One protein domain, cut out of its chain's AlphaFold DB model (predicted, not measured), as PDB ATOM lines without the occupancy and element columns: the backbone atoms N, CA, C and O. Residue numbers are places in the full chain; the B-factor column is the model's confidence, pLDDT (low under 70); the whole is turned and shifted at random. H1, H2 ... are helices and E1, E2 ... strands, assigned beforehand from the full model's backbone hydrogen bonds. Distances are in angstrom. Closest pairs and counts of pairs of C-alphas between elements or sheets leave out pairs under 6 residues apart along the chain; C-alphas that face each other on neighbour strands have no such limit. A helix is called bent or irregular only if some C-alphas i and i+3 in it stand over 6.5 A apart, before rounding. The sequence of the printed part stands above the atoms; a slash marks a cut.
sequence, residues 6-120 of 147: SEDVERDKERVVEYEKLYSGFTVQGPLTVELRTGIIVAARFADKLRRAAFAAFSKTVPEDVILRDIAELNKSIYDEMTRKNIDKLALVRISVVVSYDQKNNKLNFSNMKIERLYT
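AT A GLANCE: This is residues 6 to 120 of the 147 residues of an uncharacterized protein of Vulcanisaeta sp. JCHS_4 (UniProt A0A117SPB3). A twisted sheet of four strands has one face covered by a helical hairpin, H2 and H3, in two layers, and a third helix, H1, crosses H2 and packs on it with residues 12 to 16. The whole is compact, with a radius of gyration of the C-alphas of 13.8 A and spans of 39 by 29 by 27 A. The printed part has 115 residues, with three named helices and four named strands in the order H1 E1 E2 H2 H3 E3 E4. The sheet's order is E1 E2 E3 E4, all antiparallel; the class is mixed.

HOW THE PARTS SIT: Edge strand E1, residues 26 to 30, forms a hairpin with E2, residues 33 to 42; N 27 and O 35 are 2.8 A apart, within hydrogen-bond range. E2 is antiparallel to E3, residues 92 to 102, with N 36 and O 97 at 2.8 A. E3 forms a hairpin with edge strand E4, residues 107 to 118, with N 98 and O 111 at 2.9 A; E4 bends by 56 degrees at residue 112. H2, residues 43 to 58, is on the sheet at a height of 8.4 A, over E2 and E3; it is irregular, with C-alphas 44 and 47 7.6 A apart. H3, residues 64 to 84, is on it at 8.0 A, over E3 and E4. H2 and H3 touch at a shallow tilt of 30 degrees, opposite ways; their closest C-alphas, of Ala 47 and Asn 75, are 5.7 A apart. H1, residues 6 to 19, is not on the sheet and touches H2 about perpendicular, at 75 degrees; the closest C-alphas, of Val 16 and Ala 56, are 6.1 A apart. Every O i to N i+4 pair is within range in H1 and H3, 10 of 12 in H2.

IN THESE COORDINATES: H1 begins at C-alpha 6 (-7.968, -3.356, 46.430), and E4 ends at C-alpha 118 (13.650, -24.332, 32.085). E3 measures 32.0 A, E4 31.4 A and H3 30.3 A.

THE WHOLE: The C-alphas farthest apart, of Lys 104 and Thr 120, are 44.6 A apart. The printed part has no cut and no long link. The pLDDT is under 70 at residues 6 to 9 and 11 to 25.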
ATOM      1  N   SER A   6      -8.258  -3.568  45.004       64.19
ATOM      2  CA  SER A   6      -7.968  -3.356  46.430       64.19
ATOM      3  C   SER A   6      -7.666  -4.658  47.179       64.19
ATOM      4  O   SER A   6      -6.648  -4.752  47.858       64.19
ATOM      5  N   GLU A   7      -8.514  -5.675  47.007       63.75
ATOM      6  CA  GLU A   7      -8.400  -6.974  47.694       63.75
ATOM      7  C   GLU A   7      -7.111  -7.722  47.291       63.75
ATOM      8  O   GLU A   7      -6.438  -8.317  48.133       63.75
ATOM      9  N   ASP A   8      -6.723  -7.660  46.012       67.25
ATOM     10  CA  ASP A   8      -5.516  -8.336  45.519       67.25
ATOM     11  C   ASP A   8      -4.216  -7.652  45.994       67.25
ATOM     12  O   ASP A   8      -3.213  -8.331  46.228       67.25
ATOM     13  N   VAL A   9      -4.229  -6.327  46.178       67.81
ATOM     14  CA  VAL A   9      -3.073  -5.556  46.675       67.81
ATOM     15  C   VAL A   9      -2.825  -5.827  48.154       67.81
ATOM     16  O   VAL A   9      -1.679  -6.007  48.565       67.81
ATOM     17  N   GLU A  10      -3.884  -5.894  48.955       70.75
ATOM     18  CA  GLU A  10      -3.788  -6.167  50.390       70.75
ATOM     19  C   GLU A  10      -3.272  -7.590  50.649       70.75
ATOM     20  O   GLU A  10      -2.312  -7.781  51.400       70.75
ATOM     21  N   ARG A  11      -3.770  -8.571  49.882       67.00
ATOM     22  CA  ARG A  11      -3.246  -9.945  49.884       67.00
ATOM     23  C   ARG A  11      -1.769 -10.012  49.491       67.00
ATOM     24  O   ARG A  11      -1.007 -10.819  50.024       67.00
ATOM     25  N   ASP A  12      -1.350  -9.210  48.518       62.03
ATOM     26  CA  ASP A  12       0.047  -9.164  48.093       62.03
ATOM     27  C   ASP A  12       0.946  -8.534  49.175       62.03
ATOM     28  O   ASP A  12       2.051  -9.038  49.386       62.03
ATOM     29  N   LYS A  13       0.463  -7.521  49.915       66.06
ATOM     30  CA  LYS A  13       1.163  -6.904  51.062       66.06
ATOM     31  C   LYS A  13       1.349  -7.888  52.220       66.06
ATOM     32  O   LYS A  13       2.468  -8.030  52.713       66.06
ATOM     33  N   GLU A  14       0.308  -8.624  52.600       66.88
ATOM     34  CA  GLU A  14       0.386  -9.644  53.661       66.88
ATOM     35  C   GLU A  14       1.416 -10.734  53.333       66.88
ATOM     36  O   GLU A  14       2.240 -11.112  54.169       66.88
ATOM     37  N   ARG A  15       1.454 -11.181  52.073       61.09
ATOM     38  CA  ARG A  15       2.428 -12.182  51.620       61.09
ATOM     39  C   ARG A  15       3.859 -11.652  51.583       61.09
ATOM     40  O   ARG A  15       4.787 -12.442  51.699       61.09
ATOM     41  N   VAL A  16       4.085 -10.353  51.403       60.44
ATOM     42  CA  VAL A  16       5.449  -9.793  51.446       60.44
ATOM     43  C   VAL A  16       6.048  -9.938  52.847       60.44
ATOM     44  O   VAL A  16       7.185 -10.392  52.961       60.44
ATOM     45  N   VAL A  17       5.264  -9.660  53.894       59.09
ATOM     46  CA  VAL A  17       5.689  -9.788  55.303       59.09
ATOM     47  C   VAL A  17       6.071 -11.232  55.647       59.09
ATOM     48  O   VAL A  17       7.039 -11.481  56.365       59.09
ATOM     49  N   GLU A  18       5.337 -12.200  55.103       52.12
ATOM     50  CA  GLU A  18       5.581 -13.624  55.341       52.12
ATOM     51  C   GLU A  18       6.841 -14.137  54.609       52.12
ATOM     52  O   GLU A  18       7.621 -14.914  55.164       52.12
ATOM     53  N   TYR A  19       7.087 -13.669  53.379       49.88
ATOM     54  CA  TYR A  19       8.204 -14.129  52.542       49.88
ATOM     55  C   TYR A  19       9.549 -13.448  52.836       49.88
ATOM     56  O   TYR A  19      10.593 -14.012  52.483       49.88
ATOM     57  N   GLU A  20       9.552 -12.285  53.498       49.66
ATOM     58  CA  GLU A  20      10.768 -11.548  53.884       49.66
ATOM     59  C   GLU A  20      11.734 -12.417  54.719       49.66
ATOM     60  O   GLU A  20      12.949 -12.241  54.655       49.66
ATOM     61  N   LYS A  21      11.208 -13.427  55.430       46.84
ATOM     62  CA  LYS A  21      11.978 -14.339  56.289       46.84
ATOM     63  C   LYS A  21      12.661 -15.511  55.571       46.84
ATOM     64  O   LYS A  21      13.470 -16.183  56.202       46.84
ATOM     65  N   LEU A  22      12.347 -15.793  54.299       43.75
ATOM     66  CA  LEU A  22      12.838 -17.008  53.618       43.75
ATOM     67  C   LEU A  22      13.521 -16.742  52.268       43.75
ATOM     68  O   LEU A  22      14.570 -17.323  52.016       43.75
ATOM     69  N   TYR A  23      12.984 -15.862  51.415       49.56
ATOM     70  CA  TYR A  23      13.583 -15.504  50.118       49.56
ATOM     71  C   TYR A  23      13.048 -14.141  49.657       49.56
ATOM     72  O   TYR A  23      11.949 -14.071  49.102       49.56
ATOM     73  N   SER A  24      13.831 -13.069  49.823       58.72
ATOM     74  CA  SER A  24      13.413 -11.693  49.491       58.72
ATOM     75  C   SER A  24      12.972 -11.522  48.030       58.72
ATOM     76  O   SER A  24      12.177 -10.643  47.720       58.72
ATOM     77  N   GLY A  25      13.442 -12.377  47.111       66.25
ATOM     78  CA  GLY A  25      13.110 -12.275  45.685       66.25
ATOM     79  C   GLY A  25      13.749 -11.059  45.009       66.25
ATOM     80  O   GLY A  25      13.396 -10.727  43.880       66.25
ATOM     81  N   PHE A  26      14.695 -10.405  45.685       73.00
ATOM     82  CA  PHE A  26      15.475  -9.314  45.136       73.00
ATOM     83  C   PHE A  26      16.846  -9.194  45.812       73.00
ATOM     84  O   PHE A  26      17.055  -9.681  46.925       73.00
ATOM     85  N   THR A  27      17.795  -8.542  45.145       78.75
ATOM     86  CA  THR A  27      19.143  -8.272  45.663       78.75
ATOM     87  C   THR A  27      19.475  -6.797  45.476       78.75
ATOM     88  O   THR A  27      19.371  -6.277  44.369       78.75
ATOM     89  N   VAL A  28      19.871  -6.110  46.547       79.25
ATOM     90  CA  VAL A  28      20.271  -4.698  46.481       79.25
ATOM     91  C   VAL A  28      21.633  -4.600  45.791       79.25
ATOM     92  O   VAL A  28      22.596  -5.209  46.246       79.25
ATOM     93  N   GLN A  29      21.705  -3.856  44.685       73.50
ATOM     94  CA  GLN A  29      22.942  -3.628  43.921       73.50
ATOM     95  C   GLN A  29      23.511  -2.213  44.131       73.50
ATOM     96  O   GLN A  29      24.679  -1.970  43.840       73.50
ATOM     97  N   GLY A  30      22.712  -1.278  44.653       73.56
ATOM     98  CA  GLY A  30      23.128   0.088  44.971       73.56
ATOM     99  C   GLY A  30      22.023   0.880  45.685       73.56
ATOM    100  O   GLY A  30      20.949   0.330  45.924       73.56
ATOM    101  N   PRO A  31      22.245   2.173  45.997       70.56
ATOM    102  CA  PRO A  31      21.344   2.979  46.835       70.56
ATOM    103  C   PRO A  31      19.892   3.039  46.343       70.56
ATOM    104  O   PRO A  31      18.973   3.143  47.146       70.56
ATOM    105  N   LEU A  32      19.689   2.967  45.025       83.00
ATOM    106  CA  LEU A  32      18.380   3.000  44.365       83.00
ATOM    107  C   LEU A  32      18.260   1.928  43.276       83.00
ATOM    108  O   LEU A  32      17.401   2.036  42.404       83.00
ATOM    109  N   THR A  33      19.131   0.917  43.311       89.00
ATOM    110  CA  THR A  33      19.210  -0.125  42.285       89.00
ATOM    111  C   THR A  33      19.069  -1.491  42.926       89.00
ATOM    112  O   THR A  33      19.832  -1.860  43.823       89.00
ATOM    113  N   VAL A  34      18.106  -2.259  42.440       91.69
ATOM    114  CA  VAL A  34      17.755  -3.575  42.955       91.69
ATOM    115  C   VAL A  34      17.578  -4.537  41.789       91.69
ATOM    116  O   VAL A  34      16.930  -4.224  40.798       91.69
ATOM    117  N   GLU A  35      18.123  -5.737  41.910       92.88
ATOM    118  CA  GLU A  35      17.829  -6.832  40.998       92.88
ATOM    119  C   GLU A  35      16.612  -7.606  41.500       92.88
ATOM    120  O   GLU A  35      16.676  -8.216  42.564       92.88
ATOM    121  N   LEU A  36      15.515  -7.613  40.744       94.31
ATOM    122  CA  LEU A  36      14.350  -8.450  41.026       94.31
ATOM    123  C   LEU A  36      14.551  -9.835  40.410       94.31
ATOM    124  O   LEU A  36      14.968  -9.957  39.256       94.31
ATOM    125  N   ARG A  37      14.227 -10.884  41.168       92.50
ATOM    126  CA  ARG A  37      14.374 -12.284  40.754       92.50
ATOM    127  C   ARG A  37      13.113 -13.073  41.075       92.50
ATOM    128  O   ARG A  37      12.635 -13.090  42.208       92.50
ATOM    129  N   THR A  38      12.601 -13.815  40.098       92.38
ATOM    130  CA  THR A  38      11.430 -14.673  40.334       92.38
ATOM    131  C   THR A  38      11.781 -15.985  41.029       92.38
ATOM    132  O   THR A  38      10.916 -16.568  41.684       92.38
ATOM    133  N   GLY A  39      13.023 -16.458  40.884       91.25
ATOM    134  CA  GLY A  39      13.343 -17.875  41.071       91.25
ATOM    135  C   GLY A  39      12.703 -18.729  39.970       91.25
ATOM    136  O   GLY A  39      12.270 -18.191  38.950       91.25
ATOM    137  N   ILE A  40      12.649 -20.046  40.174       94.06
ATOM    138  CA  ILE A  40      11.949 -20.968  39.268       94.06
ATOM    139  C   ILE A  40      10.451 -20.874  39.548       94.06
ATOM    140  O   ILE A  40      10.010 -21.126  40.670       94.06
ATOM    141  N   ILE A  41       9.671 -20.500  38.539       94.88
ATOM    142  CA  ILE A  41       8.220 -20.353  38.639       94.88
ATOM    143  C   ILE A  41       7.535 -20.825  37.359       94.88
ATOM    144  O   ILE A  41       8.145 -20.880  36.298       94.88
ATOM    145  N   VAL A  42       6.237 -21.102  37.445       95.19
ATOM    146  CA  VAL A  42       5.391 -21.281  36.257       95.19
ATOM    147  C   VAL A  42       5.198 -19.929  35.571       95.19
ATOM    148  O   VAL A  42       4.871 -18.948  36.250       95.19
ATOM    149  N   ALA A  43       5.356 -19.878  34.245       95.38
ATOM    150  CA  ALA A  43       5.287 -18.648  33.458       95.38
ATOM    151  C   ALA A  43       4.013 -17.846  33.750       95.38
ATOM    152  O   ALA A  43       4.103 -16.667  34.060       95.38
ATOM    153  N   ALA A  44       2.839 -18.476  33.820       93.94
ATOM    154  CA  ALA A  44       1.575 -17.797  34.125       93.94
ATOM    155  C   ALA A  44       1.567 -16.966  35.430       93.94
ATOM    156  O   ALA A  44       0.700 -16.115  35.599       93.94
ATOM    157  N   ARG A  45       2.506 -17.202  36.358       95.06
ATOM    158  CA  ARG A  45       2.597 -16.517  37.658       95.06
ATOM    159  C   ARG A  45       3.666 -15.423  37.717       95.06
ATOM    160  O   ARG A  45       3.877 -14.849  38.788       95.06
ATOM    161  N   PHE A  46       4.363 -15.142  36.613       95.94
ATOM    162  CA  PHE A  46       5.504 -14.226  36.636       95.94
ATOM    163  C   PHE A  46       5.115 -12.811  37.074       95.94
ATOM    164  O   PHE A  46       5.809 -12.221  37.902       95.94
ATOM    165  N   ALA A  47       3.980 -12.305  36.583       95.56
ATOM    166  CA  ALA A  47       3.554 -10.927  36.805       95.56
ATOM    167  C   ALA A  47       3.323 -10.630  38.294       95.56
ATOM    168  O   ALA A  47       3.860  -9.661  38.833       95.56
ATOM    169  N   ASP A  48       2.599 -11.512  38.987       94.38
ATOM    170  CA  ASP A  48       2.329 -11.370  40.422       94.38
ATOM    171  C   ASP A  48       3.590 -11.582  41.268       94.38
ATOM    172  O   ASP A  48       3.727 -11.029  42.359       94.38
ATOM    173  N   LYS A  49       4.537 -12.405  40.799       94.31
ATOM    174  CA  LYS A  49       5.812 -12.594  41.501       94.31
ATOM    175  C   LYS A  49       6.689 -11.345  41.401       94.31
ATOM    176  O   LYS A  49       7.227 -10.932  42.426       94.31
ATOM    177  N   LEU A  50       6.801 -10.742  40.217       94.50
ATOM    178  CA  LEU A  50       7.571  -9.512  40.013       94.50
ATOM    179  C   LEU A  50       6.943  -8.316  40.728       94.50
ATOM    180  O   LEU A  50       7.671  -7.558  41.359       94.50
ATOM    181  N   ARG A  51       5.609  -8.190  40.717       94.50
ATOM    182  CA  ARG A  51       4.900  -7.142  41.468       94.50
ATOM    183  C   ARG A  51       5.193  -7.223  42.965       94.50
ATOM    184  O   ARG A  51       5.608  -6.231  43.557       94.50
ATOM    185  N   ARG A  52       5.063  -8.410  43.566       92.31
ATOM    186  CA  ARG A  52       5.392  -8.620  44.988       92.31
ATOM    187  C   ARG A  52       6.860  -8.335  45.297       92.31
ATOM    188  O   ARG A  52       7.146  -7.696  46.301       92.31
ATOM    189  N   ALA A  53       7.779  -8.767  44.432       91.62
ATOM    190  CA  ALA A  53       9.205  -8.485  44.600       91.62
ATOM    191  C   ALA A  53       9.505  -6.977  44.517       91.62
ATOM    192  O   ALA A  53      10.277  -6.464  45.322       91.62
ATOM    193  N   ALA A  54       8.860  -6.259  43.595       92.75
ATOM    194  CA  ALA A  54       9.002  -4.814  43.462       92.75
ATOM    195  C   ALA A  54       8.452  -4.065  44.682       92.75
ATOM    196  O   ALA A  54       9.121  -3.174  45.195       92.75
ATOM    197  N   PHE A  55       7.285  -4.456  45.202       92.56
ATOM    198  CA  PHE A  55       6.750  -3.882  46.439       92.56
ATOM    199  C   PHE A  55       7.667  -4.129  47.635       92.56
ATOM    200  O   PHE A  55       7.957  -3.201  48.388       92.56
ATOM    201  N   ALA A  56       8.171  -5.353  47.787       89.31
ATOM    202  CA  ALA A  56       9.113  -5.678  48.850       89.31
ATOM    203  C   ALA A  56      10.404  -4.841  48.751       89.31
ATOM    204  O   ALA A  56      10.914  -4.372  49.765       89.31
ATOM    205  N   ALA A  57      10.893  -4.599  47.533       88.56
ATOM    206  CA  ALA A  57      12.113  -3.834  47.290       88.56
ATOM    207  C   ALA A  57      11.944  -2.312  47.446       88.56
ATOM    208  O   ALA A  57      12.847  -1.647  47.949       88.56
ATOM    209  N   PHE A  58      10.819  -1.752  46.992       90.12
ATOM    210  CA  PHE A  58      10.684  -0.310  46.761       90.12
ATOM    211  C   PHE A  58       9.605   0.389  47.596       90.12
ATOM    212  O   PHE A  58       9.589   1.617  47.609       90.12
ATOM    213  N   SER A  59       8.750  -0.332  48.333       88.38
ATOM    214  CA  SER A  59       7.619   0.252  49.091       88.38
ATOM    215  C   SER A  59       7.991   1.368  50.074       88.38
ATOM    216  O   SER A  59       7.149   2.199  50.397       88.38
ATOM    217  N   LYS A  60       9.241   1.407  50.552       87.88
ATOM    218  CA  LYS A  60       9.738   2.441  51.476       87.88
ATOM    219  C   LYS A  60      10.293   3.689  50.777       87.88
ATOM    220  O   LYS A  60      10.479   4.705  51.436       87.88
ATOM    221  N   THR A  61      10.579   3.610  49.478       87.19
ATOM    222  CA  THR A  61      11.378   4.618  48.753       87.19
ATOM    223  C   THR A  61      10.666   5.169  47.518       87.19
ATOM    224  O   THR A  61      10.970   6.277  47.081       87.19
ATOM    225  N   VAL A  62       9.729   4.410  46.946       92.50
ATOM    226  CA  VAL A  62       9.021   4.740  45.704       92.50
ATOM    227  C   VAL A  62       7.515   4.771  45.972       92.50
ATOM    228  O   VAL A  62       7.013   3.861  46.637       92.50
ATOM    229  N   PRO A  63       6.780   5.773  45.455       93.44
ATOM    230  CA  PRO A  63       5.323   5.811  45.544       93.44
ATOM    231  C   PRO A  63       4.651   4.553  44.963       93.44
ATOM    232  O   PRO A  63       5.085   4.003  43.949       93.44
ATOM    233  N   GLU A  64       3.576   4.095  45.605       93.25
ATOM    234  CA  GLU A  64       2.869   2.855  45.244       93.25
ATOM    235  C   GLU A  64       2.291   2.893  43.818       93.25
ATOM    236  O   GLU A  64       2.388   1.909  43.082       93.25
ATOM    237  N   ASP A  65       1.762   4.036  43.389       94.44
ATOM    238  CA  ASP A  65       1.236   4.260  42.041       94.44
ATOM    239  C   ASP A  65       2.321   4.121  40.958       94.44
ATOM    240  O   ASP A  65       2.077   3.533  39.902       94.44
ATOM    241  N   VAL A  66       3.539   4.588  41.247       94.31
ATOM    242  CA  VAL A  66       4.701   4.487  40.351       94.31
ATOM    243  C   VAL A  66       5.150   3.036  40.215       94.31
ATOM    244  O   VAL A  66       5.354   2.562  39.095       94.31
ATOM    245  N   ILE A  67       5.237   2.303  41.332       94.38
ATOM    246  CA  ILE A  67       5.568   0.870  41.321       94.38
ATOM    247  C   ILE A  67       4.548   0.107  40.468       94.38
ATOM    248  O   ILE A  67       4.935  -0.677  39.603       94.38
ATOM    249  N   LEU A  68       3.250   0.338  40.684       94.88
ATOM    250  CA  LEU A  68       2.185  -0.355  39.958       94.88
ATOM    251  C   LEU A  68       2.224  -0.070  38.454       94.88
ATOM    252  O   LEU A  68       2.161  -1.013  37.660       94.88
ATOM    253  N   ARG A  69       2.348   1.204  38.069       95.88
ATOM    254  CA  ARG A  69       2.417   1.638  36.669       95.88
ATOM    255  C   ARG A  69       3.608   1.004  35.957       95.88
ATOM    256  O   ARG A  69       3.433   0.314  34.955       95.88
ATOM    257  N   ASP A  70       4.807   1.190  36.497       96.94
ATOM    258  CA  ASP A  70       6.034   0.819  35.795       96.94
ATOM    259  C   ASP A  70       6.229  -0.708  35.769       96.94
ATOM    260  O   ASP A  70       6.697  -1.267  34.777       96.94
ATOM    261  N   ILE A  71       5.797  -1.428  36.813       96.44
ATOM    262  CA  ILE A  71       5.799  -2.898  36.801       96.44
ATOM    263  C   ILE A  71       4.746  -3.461  35.843       96.44
ATOM    264  O   ILE A  71       4.975  -4.512  35.243       96.44
ATOM    265  N   ALA A  72       3.602  -2.798  35.657       96.50
ATOM    266  CA  ALA A  72       2.638  -3.213  34.641       96.50
ATOM    267  C   ALA A  72       3.233  -3.104  33.225       96.50
ATOM    268  O   ALA A  72       3.075  -4.032  32.426       96.50
ATOM    269  N   GLU A  73       3.974  -2.028  32.939       96.75
ATOM    270  CA  GLU A  73       4.709  -1.863  31.678       96.75
ATOM    271  C   GLU A  73       5.780  -2.949  31.494       96.75
ATOM    272  O   GLU A  73       5.834  -3.596  30.442       96.75
ATOM    273  N   LEU A  74       6.580  -3.217  32.532       96.81
ATOM    274  CA  LEU A  74       7.559  -4.305  32.524       96.81
ATOM    275  C   LEU A  74       6.891  -5.658  32.247       96.81
ATOM    276  O   LEU A  74       7.364  -6.425  31.410       96.81
ATOM    277  N   ASN A  75       5.782  -5.954  32.926       96.56
ATOM    278  CA  ASN A  75       5.077  -7.222  32.769       96.56
ATOM    279  C   ASN A  75       4.559  -7.417  31.343       96.56
ATOM    280  O   ASN A  75       4.630  -8.527  30.817       96.56
ATOM    281  N   LYS A  76       4.084  -6.346  30.698       97.06
ATOM    282  CA  LYS A  76       3.688  -6.381  29.288       97.06
ATOM    283  C   LYS A  76       4.881  -6.705  28.383       97.06
ATOM    284  O   LYS A  76       4.789  -7.616  27.568       97.06
ATOM    285  N   SER A  77       6.018  -6.039  28.590       96.44
ATOM    286  CA  SER A  77       7.252  -6.299  27.831       96.44
ATOM    287  C   SER A  77       7.734  -7.751  27.971       96.44
ATOM    288  O   SER A  77       8.063  -8.410  26.981       96.44
ATOM    289  N   ILE A  78       7.707  -8.289  29.196       96.12
ATOM    290  CA  ILE A  78       8.058  -9.688  29.477       96.12
ATOM    291  C   ILE A  78       7.099 -10.645  28.771       96.12
ATOM    292  O   ILE A  78       7.548 -11.615  28.165       96.12
ATOM    293  N   TYR A  79       5.792 -10.380  28.828       96.38
ATOM    294  CA  TYR A  79       4.789 -11.198  28.150       96.38
ATOM    295  C   TYR A  79       5.012 -11.237  26.632       96.38
ATOM    296  O   TYR A  79       4.991 -12.312  26.026       96.38
ATOM    297  N   ASP A  80       5.300 -10.085  26.027       96.31
ATOM    298  CA  ASP A  80       5.583  -9.980  24.597       96.31
ATOM    299  C   ASP A  80       6.877 -10.726  24.224       96.31
ATOM    300  O   ASP A  80       6.962 -11.357  23.168       96.31
ATOM    301  N   GLU A  81       7.905 -10.708  25.079       95.50
ATOM    302  CA  GLU A  81       9.117 -11.510  24.866       95.50
ATOM    303  C   GLU A  81       8.877 -13.016  25.038       95.50
ATOM    304  O   GLU A  81       9.346 -13.804  24.212       95.50
ATOM    305  N   MET A  82       8.123 -13.432  26.057       94.50
ATOM    306  CA  MET A  82       7.752 -14.837  26.256       94.50
ATOM    307  C   MET A  82       6.973 -15.385  25.062       94.50
ATOM    308  O   MET A  82       7.258 -16.488  24.592       94.50
ATOM    309  N   THR A  83       6.041 -14.589  24.538       94.94
ATOM    310  CA  THR A  83       5.239 -14.942  23.364       94.94
ATOM    311  C   THR A  83       6.123 -15.087  22.127       94.94
ATOM    312  O   THR A  83       6.047 -16.102  21.441       94.94
ATOM    313  N   ARG A  84       7.048 -14.144  21.883       95.69
ATOM    314  CA  ARG A  84       8.031 -14.248  20.785       95.69
ATOM    315  C   ARG A  84       8.916 -15.494  20.882       95.69
ATOM    316  O   ARG A  84       9.328 -16.029  19.858       95.69
ATOM    317  N   LYS A  85       9.210 -15.957  22.099       92.81
ATOM    318  CA  LYS A  85      10.012 -17.160  22.373       92.81
ATOM    319  C   LYS A  85       9.192 -18.457  22.431       92.81
ATOM    320  O   LYS A  85       9.758 -19.499  22.759       92.81
ATOM    321  N   ASN A  86       7.889 -18.415  22.130       93.56
ATOM    322  CA  ASN A  86       6.973 -19.558  22.226       93.56
ATOM    323  C   ASN A  86       7.040 -20.266  23.594       93.56
ATOM    324  O   ASN A  86       7.063 -21.498  23.688       93.56
ATOM    325  N   ILE A  87       7.127 -19.482  24.671       93.38
ATOM    326  CA  ILE A  87       7.104 -19.997  26.041       93.38
ATOM    327  C   ILE A  87       5.647 -20.226  26.447       93.38
ATOM    328  O   ILE A  87       4.846 -19.293  26.456       93.38
ATOM    329  N   ASP A  88       5.309 -21.472  26.781       91.75
ATOM    330  CA  ASP A  88       3.967 -21.835  27.244       91.75
ATOM    331  C   ASP A  88       3.671 -21.207  28.618       91.75
ATOM    332  O   ASP A  88       4.563 -21.020  29.445       91.75
ATOM    333  N   LYS A  89       2.395 -20.932  28.896       92.19
ATOM    334  CA  LYS A  89       1.905 -20.474  30.201       92.19
ATOM    335  C   LYS A  89       2.272 -21.429  31.339       92.19
ATOM    336  O   LYS A  89       2.476 -20.963  32.460       92.19
ATOM    337  N   LEU A  90       2.325 -22.734  31.074       93.44
ATOM    338  CA  LEU A  90       2.671 -23.756  32.064       93.44
ATOM    339  C   LEU A  90       4.176 -24.050  32.134       93.44
ATOM    340  O   LEU A  90       4.603 -24.760  33.043       93.44
ATOM    341  N   ALA A  91       4.979 -23.481  31.231       94.12
ATOM    342  CA  ALA A  91       6.418 -23.699  31.224       94.12
ATOM    343  C   ALA A  91       7.077 -23.140  32.492       94.12
ATOM    344  O   ALA A  91       6.648 -22.124  33.055       94.12
ATOM    345  N   LEU A  92       8.160 -23.789  32.913       95.69
ATOM    346  CA  LEU A  92       9.004 -23.284  33.984       95.69
ATOM    347  C   LEU A  92       9.920 -22.189  33.443       95.69
ATOM    348  O   LEU A  92      10.590 -22.346  32.421       95.69
ATOM    349  N   VAL A  93       9.956 -21.064  34.146       96.62
ATOM    350  CA  VAL A  93      10.788 -19.917  33.798       96.62
ATOM    351  C   VAL A  93      11.508 -19.370  35.015       96.62
ATOM    352  O   VAL A  93      11.050 -19.488  36.155       96.62
ATOM    353  N   ARG A  94      12.630 -18.712  34.751       96.06
ATOM    354  CA  ARG A  94      13.347 -17.887  35.711       96.06
ATOM    355  C   ARG A  94      13.634 -16.538  35.075       96.06
ATOM    356  O   ARG A  94      14.199 -16.464  33.988       96.06
ATOM    357  N   ILE A  95      13.212 -15.480  35.752       96.19
ATOM    358  CA  ILE A  95      13.342 -14.107  35.281       96.19
ATOM    359  C   ILE A  95      14.201 -13.329  36.265       96.19
ATOM    360  O   ILE A  95      13.990 -13.412  37.483       96.19
ATOM    361  N   SER A  96      15.137 -12.555  35.729       95.81
ATOM    362  CA  SER A  96      15.833 -11.509  36.468       95.81
ATOM    363  C   SER A  96      15.808 -10.191  35.703       95.81
ATOM    364  O   SER A  96      15.842 -10.163  34.473       95.81
ATOM    365  N   VAL A  97      15.705  -9.090  36.440       96.50
ATOM    366  CA  VAL A  97      15.718  -7.734  35.887       96.50
ATOM    367  C   VAL A  97      16.347  -6.788  36.897       96.50
ATOM    368  O   VAL A  97      16.046  -6.851  38.088       96.50
ATOM    369  N   VAL A  98      17.232  -5.916  36.430       95.12
ATOM    370  CA  VAL A  98      17.804  -4.846  37.247       95.12
ATOM    371  C   VAL A  98      16.887  -3.637  37.149       95.12
ATOM    372  O   VAL A  98      16.539  -3.197  36.054       95.12
ATOM    373  N   VAL A  99      16.490  -3.106  38.297       95.19
ATOM    374  CA  VAL A  99      15.561  -1.987  38.424       95.19
ATOM    375  C   VAL A  99      16.261  -0.858  39.154       95.19
ATOM    376  O   VAL A  99      16.776  -1.071  40.250       95.19
ATOM    377  N   SER A 100      16.273   0.336  38.571       93.94
ATOM    378  CA  SER A 100      16.755   1.545  39.238       93.94
ATOM    379  C   SER A 100      15.659   2.597  39.335       93.94
ATOM    380  O   SER A 100      14.896   2.797  38.393       93.94
ATOM    381  N   TYR A 101      15.565   3.275  40.477       93.88
ATOM    382  CA  TYR A 101      14.602   4.357  40.662       93.88
ATOM    383  C   TYR A 101      15.208   5.711  40.281       93.88
ATOM    384  O   TYR A 101      16.171   6.170  40.898       93.88
ATOM    385  N   ASP A 102      14.621   6.359  39.278       92.38
ATOM    386  CA  ASP A 102      14.910   7.739  38.908       92.38
ATOM    387  C   ASP A 102      13.980   8.689  39.667       92.38
ATOM    388  O   ASP A 102      12.825   8.912  39.293       92.38
ATOM    389  N   GLN A 103      14.519   9.277  40.733       88.62
ATOM    390  CA  GLN A 103      13.816  10.247  41.570       88.62
ATOM    391  C   GLN A 103      13.444  11.535  40.827       88.62
ATOM    392  O   GLN A 103      12.466  12.178  41.201       88.62
ATOM    393  N   LYS A 104      14.195  11.937  39.790       89.56
ATOM    394  CA  LYS A 104      13.919  13.186  39.063       89.56
ATOM    395  C   LYS A 104      12.693  13.045  38.175       89.56
ATOM    396  O   LYS A 104      11.881  13.959  38.103       89.56
ATOM    397  N   ASN A 105      12.576  11.898  37.510       91.62
ATOM    398  CA  ASN A 105      11.484  11.610  36.582       91.62
ATOM    399  C   ASN A 105      10.347  10.798  37.218       91.62
ATOM    400  O   ASN A 105       9.370  10.491  36.537       91.62
ATOM    401  N   ASN A 106      10.469  10.450  38.504       91.94
ATOM    402  CA  ASN A 106       9.525   9.617  39.246       91.94
ATOM    403  C   ASN A 106       9.175   8.322  38.483       91.94
ATOM    404  O   ASN A 106       8.010   8.037  38.172       91.94
ATOM    405  N   LYS A 107      10.228   7.583  38.103       94.56
ATOM    406  CA  LYS A 107      10.131   6.423  37.210       94.56
ATOM    407  C   LYS A 107      11.112   5.313  37.580       94.56
ATOM    408  O   LYS A 107      12.259   5.577  37.936       94.56
ATOM    409  N   LEU A 108      10.679   4.065  37.448       94.62
ATOM    410  CA  LEU A 108      11.536   2.886  37.475       94.62
ATOM    411  C   LEU A 108      12.128   2.631  36.083       94.62
ATOM    412  O   LEU A 108      11.417   2.506  35.085       94.62
ATOM    413  N   ASN A 109      13.449   2.526  36.029       94.81
ATOM    414  CA  ASN A 109      14.194   2.141  34.844       94.81
ATOM    415  C   ASN A 109      14.559   0.660  34.930       94.81
ATOM    416  O   ASN A 109      15.085   0.194  35.941       94.81
ATOM    417  N   PHE A 110      14.314  -0.068  33.845       95.31
ATOM    418  CA  PHE A 110      14.553  -1.505  33.757       95.31
ATOM    419  C   PHE A 110      15.735  -1.783  32.832       95.31
ATOM    420  O   PHE A 110      15.780  -1.297  31.703       95.31
ATOM    421  N   SER A 111      16.690  -2.580  33.296       94.38
ATOM    422  CA  SER A 111      17.847  -3.010  32.512       94.38
ATOM    423  C   SER A 111      18.186  -4.477  32.776       94.38
ATOM    424  O   SER A 111      17.678  -5.095  33.713       94.38
ATOM    425  N   ASN A 112      19.028  -5.054  31.918       93.25
ATOM    426  CA  ASN A 112      19.529  -6.426  32.042       93.25
ATOM    427  C   ASN A 112      18.425  -7.481  32.247       93.25
ATOM    428  O   ASN A 112      18.587  -8.406  33.042       93.25
ATOM    429  N   MET A 113      17.307  -7.342  31.530       95.25
ATOM    430  CA  MET A 113      16.218  -8.314  31.582       95.25
ATOM    431  C   MET A 113      16.672  -9.654  30.996       95.25
ATOM    432  O   MET A 113      17.138  -9.724  29.858       95.25
ATOM    433  N   LYS A 114      16.523 -10.724  31.775       95.44
ATOM    434  CA  LYS A 114      16.825 -12.098  31.372       95.44
ATOM    435  C   LYS A 114      15.614 -12.977  31.634       95.44
ATOM    436  O   LYS A 114      15.091 -12.991  32.745       95.44
ATOM    437  N   ILE A 115      15.200 -13.724  30.614       96.00
ATOM    438  CA  ILE A 115      14.135 -14.726  30.692       96.00
ATOM    439  C   ILE A 115      14.737 -16.070  30.287       96.00
ATOM    440  O   ILE A 115      15.038 -16.297  29.113       96.00
ATOM    441  N   GLU A 116      14.913 -16.949  31.268       95.12
ATOM    442  CA  GLU A 116      15.369 -18.324  31.083       95.12
ATOM    443  C   GLU A 116      14.161 -19.259  31.075       95.12
ATOM    444  O   GLU A 116      13.390 -19.280  32.036       95.12
ATOM    445  N   ARG A 117      14.006 -20.054  30.012       94.31
ATOM    446  CA  ARG A 117      13.085 -21.195  30.002       94.31
ATOM    447  C   ARG A 117      13.810 -22.417  30.546       94.31
ATOM    448  O   ARG A 117      14.918 -22.721  30.111       94.31
ATOM    449  N   LEU A 118      13.167 -23.103  31.476       93.56
ATOM    450  CA  LEU A 118      13.650 -24.332  32.085       93.56
ATOM    451  C   LEU A 118      12.781 -25.484  31.596       93.56
ATOM    452  O   LEU A 118      11.581 -25.307  31.394       93.56
ATOM    453  N   TYR A 119      13.410 -26.635  31.397       91.00
ATOM    454  CA  TYR A 119      12.754 -27.848  30.932       91.00
ATOM    455  C   TYR A 119      12.845 -28.909  32.018       91.00
ATOM    456  O   TYR A 119      13.871 -29.010  32.698       91.00
ATOM    457  N   THR A 120      11.779 -29.682  32.185       89.94
ATOM    458  CA  THR A 120      11.843 -30.913  32.973       89.94
ATOM    459  C   THR A 120      12.575 -32.003  32.194       89.94
ATOM    460  O   THR A 120      12.716 -31.926  30.973       89.94
TER     461      THR A 120